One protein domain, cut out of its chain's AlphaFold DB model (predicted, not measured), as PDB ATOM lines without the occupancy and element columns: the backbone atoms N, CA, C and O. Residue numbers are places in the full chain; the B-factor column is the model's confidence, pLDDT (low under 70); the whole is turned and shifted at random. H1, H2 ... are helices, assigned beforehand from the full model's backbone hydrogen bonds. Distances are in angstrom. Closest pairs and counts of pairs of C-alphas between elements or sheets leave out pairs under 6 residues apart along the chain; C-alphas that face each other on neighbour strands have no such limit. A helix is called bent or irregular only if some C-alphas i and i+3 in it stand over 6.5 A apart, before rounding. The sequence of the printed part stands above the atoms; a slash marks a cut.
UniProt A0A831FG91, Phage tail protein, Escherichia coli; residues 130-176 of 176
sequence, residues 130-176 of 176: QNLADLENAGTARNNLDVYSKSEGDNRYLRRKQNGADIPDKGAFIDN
ATOM      1  N   GLN A 130      16.214  28.118  27.162       95.75
ATOM      2  CA  GLN A 130      15.447  28.762  28.226       95.75
ATOM      3  C   GLN A 130      14.641  29.974  27.758       95.75
ATOM      4  O   GLN A 130      13.854  30.505  28.537       95.75
ATOM      5  N   ASN A 131      14.778  30.407  26.499       94.38
ATOM      6  CA  ASN A 131      14.008  31.524  25.942       94.38
ATOM      7  C   ASN A 131      14.006  32.772  26.855       94.38
ATOM      8  O   ASN A 131      12.960  33.379  27.079       94.38
ATOM      9  N   LEU A 132      15.183  33.148  27.377       93.81
ATOM     10  CA  LEU A 132      15.396  34.282  28.293       93.81
ATOM     11  C   LEU A 132      14.770  34.123  29.691       93.81
ATOM     12  O   LEU A 132      14.718  35.099  30.440       93.81
ATOM     13  N   ALA A 133      14.300  32.934  30.073       93.38
ATOM     14  CA  ALA A 133      13.815  32.683  31.433       93.38
ATOM     15  C   ALA A 133      14.925  32.815  32.495       93.38
ATOM     16  O   ALA A 133      14.634  33.092  33.655       93.38
ATOM     17  N   ASP A 134      16.183  32.660  32.087       95.00
ATOM     18  CA  ASP A 134      17.399  32.828  32.886       95.00
ATOM     19  C   ASP A 134      17.951  34.263  32.887       95.00
ATOM     20  O   ASP A 134      19.015  34.530  33.448       95.00
ATOM     21  N   LEU A 135      17.237  35.212  32.281       94.75
ATOM     22  CA  LEU A 135      17.604  36.618  32.334       94.75
ATOM     23  C   LEU A 135      17.365  37.184  33.740       94.75
ATOM     24  O   LEU A 135      16.225  37.417  34.141       94.75
ATOM     25  N   GLU A 136      18.449  37.483  34.455       92.38
ATOM     26  CA  GLU A 136      18.409  37.940  35.852       92.38
ATOM     27  C   GLU A 136      17.566  39.211  36.050       92.38
ATOM     28  O   GLU A 136      16.738  39.280  36.958       92.38
ATOM     29  N   ASN A 137      17.731  40.213  35.178       94.31
ATOM     30  CA  ASN A 137      16.999  41.474  35.275       94.31
ATOM     31  C   ASN A 137      16.271  41.822  33.974       94.31
ATOM     32  O   ASN A 137      16.682  42.684  33.191       94.31
ATOM     33  N   ALA A 138      15.131  41.163  33.772       93.88
ATOM     34  CA  ALA A 138      14.266  41.417  32.628       93.88
ATOM     35  C   ALA A 138      13.738  42.866  32.572       93.88
ATOM     36  O   ALA A 138      13.440  43.353  31.485       93.88
ATOM     37  N   GLY A 139      13.606  43.560  33.710       94.00
ATOM     38  CA  GLY A 139      13.177  44.963  33.757       94.00
ATOM     39  C   GLY A 139      14.221  45.903  33.161       94.00
ATOM     40  O   GLY A 139      13.926  46.629  32.216       94.00
ATOM     41  N   THR A 140      15.460  45.829  33.650       95.69
ATOM     42  CA  THR A 140      16.588  46.599  33.106       95.69
ATOM     43  C   THR A 140      16.840  46.262  31.642       95.69
ATOM     44  O   THR A 140      17.052  47.171  30.847       95.69
ATOM     45  N   ALA A 141      16.759  44.986  31.254       96.50
ATOM     46  CA  ALA A 141      16.911  44.598  29.855       96.50
ATOM     47  C   ALA A 141      15.838  45.223  28.950       96.50
ATOM     48  O   ALA A 141      16.167  45.712  27.873       96.50
ATOM     49  N   ARG A 142      14.569  45.257  29.388       96.00
ATOM     50  CA  ARG A 142      13.494  45.942  28.651       96.00
ATOM     51  C   ARG A 142      13.739  47.445  28.546       96.00
ATOM     52  O   ARG A 142      13.613  47.987  27.453       96.00
ATOM     53  N   ASN A 143      14.143  48.083  29.644       94.94
ATOM     54  CA  ASN A 143      14.460  49.512  29.664       94.94
ATOM     55  C   ASN A 143      15.611  49.852  28.708       94.94
ATOM     56  O   ASN A 143      15.503  50.804  27.954       94.94
ATOM     57  N   ASN A 144      16.678  49.049  28.684       95.81
ATOM     58  CA  ASN A 144      17.815  49.257  27.779       95.81
ATOM     59  C   ASN A 144      17.458  49.073  26.293       95.81
ATOM     60  O   ASN A 144      18.199  49.532  25.430       95.81
ATOM     61  N   LEU A 145      16.374  48.352  26.000       96.38
ATOM     62  CA  LEU A 145      15.864  48.121  24.647       96.38
ATOM     63  C   LEU A 145      14.702  49.060  24.286       96.38
ATOM     64  O   LEU A 145      14.116  48.893  23.218       96.38
ATOM     65  N   ASP A 146      14.337  49.993  25.171       95.44
ATOM     66  CA  ASP A 146      13.189  50.893  25.015       95.44
ATOM     67  C   ASP A 146      11.862  50.163  24.713       95.44
ATOM     68  O   ASP A 146      11.009  50.646  23.964       95.44
ATOM     69  N   VAL A 147      11.659  48.982  25.311       95.25
ATOM     70  CA  VAL A 147      10.425  48.191  25.158       95.25
ATOM     71  C   VAL A 147       9.595  48.167  26.439       95.25
ATOM     72  O   VAL A 147      10.114  48.033  27.545       95.25
ATOM     73  N   TYR A 148       8.270  48.222  26.294       93.50
ATOM     74  CA  TYR A 148       7.338  48.165  27.424       93.50
ATOM     75  C   TYR A 148       6.944  46.731  27.786       93.50
ATOM     76  O   TYR A 148       6.808  45.857  26.926       93.50
ATOM     77  N   SER A 149       6.703  46.481  29.073       93.00
ATOM     78  CA  SER A 149       6.044  45.253  29.522       93.00
ATOM     79  C   SER A 149       4.557  45.240  29.158       93.00
ATOM     80  O   SER A 149       3.953  46.272  28.865       93.00
ATOM     81  N   LYS A 150       3.928  44.060  29.252       90.75
ATOM     82  CA  LYS A 150       2.475  43.920  29.057       90.75
ATOM     83  C   LYS A 150       1.680  44.828  29.997       90.75
ATOM     84  O   LYS A 150       0.754  45.478  29.546       90.75
ATOM     85  N   SER A 151       2.067  44.914  31.273       90.06
ATOM     86  CA  SER A 151       1.377  45.771  32.245       90.06
ATOM     87  C   SER A 151       1.539  47.259  31.931       90.06
ATOM     88  O   SER A 151       0.598  48.026  32.110       90.06
ATOM     89  N   GLU A 152       2.721  47.682  31.483       91.69
ATOM     90  CA  GLU A 152       2.969  49.081  31.114       91.69
ATOM     91  C   GLU A 152       2.218  49.462  29.836       91.69
ATOM     92  O   GLU A 152       1.661  50.555  29.762       91.69
ATOM     93  N   GLY A 153       2.154  48.555  28.858       90.00
ATOM     94  CA  GLY A 153       1.328  48.719  27.665       90.00
ATOM     95  C   GLY A 153      -0.166  48.755  27.994       90.00
ATOM     96  O   GLY A 153      -0.863  49.666  27.555       90.00
ATOM     97  N   ASP A 154      -0.648  47.824  28.822       88.31
ATOM     98  CA  ASP A 154      -2.052  47.749  29.254       88.31
ATOM     99  C   ASP A 154      -2.517  49.011  29.997       88.31
ATOM    100  O   ASP A 154      -3.704  49.323  29.971       88.31
ATOM    101  N   ASN A 155      -1.599  49.735  30.646       87.25
ATOM    102  CA  ASN A 155      -1.892  51.009  31.307       87.25
ATOM    103  C   ASN A 155      -1.821  52.219  30.359       87.25
ATOM    104  O   ASN A 155      -2.328  53.283  30.706       87.25
ATOM    105  N   ARG A 156      -1.182  52.095  29.188       89.62
ATOM    106  CA  ARG A 156      -1.056  53.187  28.203       89.62
ATOM    107  C   ARG A 156      -2.124  53.171  27.122       89.62
ATOM    108  O   ARG A 156      -2.407  54.223  26.556       89.62
ATOM    109  N   TYR A 157      -2.672  52.004  26.799       89.81
ATOM    110  CA  TYR A 157      -3.575  51.833  25.663       89.81
ATOM    111  C   TYR A 157      -4.955  51.343  26.104       89.81
ATOM    112  O   TYR A 157      -5.071  50.469  26.961       89.81
ATOM    113  N   LEU A 158      -6.006  51.863  25.460       90.56
ATOM    114  CA  LEU A 158      -7.377  51.383  25.647       90.56
ATOM    115  C   LEU A 158      -7.497  49.929  25.187       90.56
ATOM    116  O   LEU A 158      -7.078  49.565  24.082       90.56
ATOM    117  N   ARG A 159      -8.105  49.077  26.011       89.19
ATOM    118  CA  ARG A 159      -8.186  47.643  25.732       89.19
ATOM    119  C   ARG A 159      -9.525  47.323  25.099       89.19
ATOM    120  O   ARG A 159     -10.573  47.449  25.725       89.19
ATOM    121  N   ARG A 160      -9.497  46.750  23.892       89.38
ATOM    122  CA  ARG A 160     -10.708  46.341  23.149       89.38
ATOM    123  C   ARG A 160     -11.711  45.554  24.003       89.38
ATOM    124  O   ARG A 160     -12.903  45.809  23.937       89.38
ATOM    125  N   LYS A 161     -11.231  44.622  24.834       91.06
ATOM    126  CA  LYS A 161     -12.079  43.778  25.700       91.06
ATOM    127  C   LYS A 161     -12.880  44.556  26.752       91.06
ATOM    128  O   LYS A 161     -13.803  43.997  27.330       91.06
ATOM    129  N   GLN A 162     -12.495  45.798  27.034       90.69
ATOM    130  CA  GLN A 162     -13.157  46.648  28.015       90.69
ATOM    131  C   GLN A 162     -14.217  47.556  27.396       90.69
ATOM    132  O   GLN A 162     -14.936  48.206  28.145       90.69
ATOM    133  N   ASN A 163     -14.360  47.570  26.064       91.19
ATOM    134  CA  ASN A 163     -15.399  48.326  25.358       91.19
ATOM    135  C   ASN A 163     -15.512  49.788  25.844       91.19
ATOM    136  O   ASN A 163     -16.607  50.286  26.088       91.19
ATOM    137  N   GLY A 164     -14.372  50.459  26.051       88.62
ATOM    138  CA  GLY A 164     -14.324  51.854  26.503       88.62
ATOM    139  C   GLY A 164     -14.538  52.068  28.008       88.62
ATOM    140  O   GLY A 164     -14.626  53.208  28.462       88.62
ATOM    141  N   ALA A 165     -14.617  51.005  28.814       90.56
ATOM    142  CA  ALA A 165     -14.681  51.136  30.268       90.56
ATOM    143  C   ALA A 165     -13.383  51.701  30.878       90.56
ATOM    144  O   ALA A 165     -13.463  52.358  31.913       90.56
ATOM    145  N   ASP A 166     -12.228  51.488  30.239       90.56
ATOM    146  CA  ASP A 166     -10.910  52.020  30.625       90.56
ATOM    147  C   ASP A 166     -10.599  53.416  30.084       90.56
ATOM    148  O   ASP A 166      -9.474  53.884  30.239       90.56
ATOM    149  N   ILE A 167     -11.566  54.110  29.483       90.69
ATOM    150  CA  ILE A 167     -11.388  55.520  29.132       90.69
ATOM    151  C   ILE A 167     -11.305  56.331  30.438       90.69
ATOM    152  O   ILE A 167     -12.304  56.365  31.167       90.69
ATOM    153  N   PRO A 168     -10.161  56.979  30.753       89.38
ATOM    154  CA  PRO A 168      -9.992  57.686  32.025       89.38
ATOM    155  C   PRO A 168     -10.917  58.899  32.142       89.38
ATOM    156  O   PRO A 168     -11.502  59.128  33.197       89.38
ATOM    157  N   ASP A 169     -11.079  59.635  31.038       92.12
ATOM    158  CA  ASP A 169     -11.995  60.766  30.919       92.12
ATOM    159  C   ASP A 169     -12.922  60.563  29.719       92.12
ATOM    160  O   ASP A 169     -12.556  60.776  28.562       92.12
ATOM    161  N   LYS A 170     -14.139  60.100  30.006       91.62
ATOM    162  CA  LYS A 170     -15.156  59.848  28.980       91.62
ATOM    163  C   LYS A 170     -15.742  61.134  28.410       91.62
ATOM    164  O   LYS A 170     -16.214  61.097  27.282       91.62
ATOM    165  N   GLY A 171     -15.731  62.232  29.170       91.75
ATOM    166  CA  GLY A 171     -16.234  63.523  28.704       91.75
ATOM    167  C   GLY A 171     -15.323  64.071  27.617       91.75
ATOM    168  O   GLY A 171     -15.750  64.224  26.478       91.75
ATOM    169  N   ALA A 172     -14.032  64.208  27.934       91.88
ATOM    170  CA  ALA A 172     -13.032  64.644  26.963       91.88
ATOM    171  C   ALA A 172     -12.942  63.716  25.736       91.88
ATOM    172  O   ALA A 172     -12.695  64.191  24.633       91.88
ATOM    173  N   PHE A 173     -13.155  62.405  25.903       92.00
ATOM    174  CA  PHE A 173     -13.149  61.454  24.786       92.00
ATOM    175  C   PHE A 173     -14.314  61.649  23.804       92.00
ATOM    176  O   PHE A 173     -14.161  61.346  22.631       92.00
ATOM    177  N   ILE A 174     -15.482  62.107  24.264       91.75
ATOM    178  CA  ILE A 174     -16.621  62.394  23.373       91.75
ATOM    179  C   ILE A 174     -16.378  63.691  22.585       91.75
ATOM    180  O   ILE A 174     -16.853  63.819  21.459       91.75
ATOM    181  N   ASP A 175     -15.624  64.624  23.171       92.31
ATOM    182  CA  ASP A 175     -15.358  65.951  22.612       92.31
ATOM    183  C   ASP A 175     -14.175  65.998  21.611       92.31
ATOM    184  O   ASP A 175     -13.958  67.045  20.997       92.31
ATOM    185  N   ASN A 176     -13.410  64.906  21.435       86.12
ATOM    186  CA  ASN A 176     -12.251  64.793  20.522       86.12
ATOM    187  C   ASN A 176     -12.430  63.672  19.492       86.12
ATOM    188  O   ASN A 176     -12.015  63.880  18.329       86.12
TER     189      ASN A 176
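AT A GLANCE: This is residues 130 to 176 of the 176 residues of the protein "Phage tail protein" of Escherichia coli (UniProt A0A831FG91). A stretched, winding chain has three short helices strung one after another along its length, H1 towards one end, H2 in the middle and H3 at the other end. The loose opening stretch, residues 130 to 137, sticks out ahead of H1, and between H2 and H3 a long loop swings out to Lys 161 and comes back. The printed part has 47 residues, with three named helices in the order H1, H2, H3 and no named strand; the class is all helix, though under half of the residues, 19 of 47, are in named elements. The whole is extended, with a radius of gyration of the C-alphas of 15.9 A, and its C-alphas span 46 by 20 by 11 A, the outline of a rod.

HOW THE PARTS SIT: From its first residue, Gln 130, the printed part runs through residues 130 to 137, a stretch that stands free: no C-alpha 8 or more residues away along the chain comes within 10 A of it. H1, residues 138 to 144, follows. Residues 140 to 146, of which 140 to 144 belong to H1, also stand free. A tight link of 5 residues, 145 to 149, joins H1 to H2, residues 150 to 156. H1 and H2 are apart, with no C-alpha of the one within 8 A of the other. A long link of 13 residues, 157 to 169, then joins H2 to H3, residues 170 to 174. H2 and H3 are apart by the same test, and so are H1 and H3. H1, H2 and H3 each touch no helix, and there is no hairpin. In the backbones of H1, H2 and H3, every pair of O of residue i and N of residue i+4 is within hydrogen-bond range.

IN THESE COORDINATES: The printed part begins with C-alpha 130 at (15.447, 28.762, 28.226). H1, Ala 138 to Asn 144, has 7 residues and measures 9.9 A from first to last C-alpha; it begins with C-alpha 138 at (14.266, 41.417, 32.628) and ends with C-alpha 144 at (17.815, 49.257, 27.779). H2, Lys 150 to Arg 156, also has 7 residues and measures 10.0 A, starting from C-alpha 150 at (2.475, 43.920, 29.057). In the link after H2, residues 160 to 162 are a helical run too short to bear a name. C-alpha 161, in that run, stands at (-12.079, 43.778, 25.700). H3, Lys 170 to Ile 174, has 5 residues and measures 6.3 A, and it ends with C-alpha 174 at (-16.621, 62.394, 23.373). No helix is bent or irregular.

THE WHOLE: The two C-alphas farthest apart in the domain are those of Gln 130 and Asp 175, at 48.6 A. From the first to the last printed C-alpha, Gln 130 to Asn 176, the distance is 46.1 A. Without the stretches that stand free, a body of 32 residues remains, spanning 39 by 17 by 11 A with a radius of gyration of 11.9 A. The long link from H2 to H3, residues 157 to 169, holds no named element, and its C-alphas lie 6 to 18 A from the mean of all C-alphas. The printed part has no cut, and Asn 176 is the chain's last residue. The mean pLDDT of the printed part is 92.2, with 95 for H1, 90 for H2 and 92 for H3, and no printed residue is under 70.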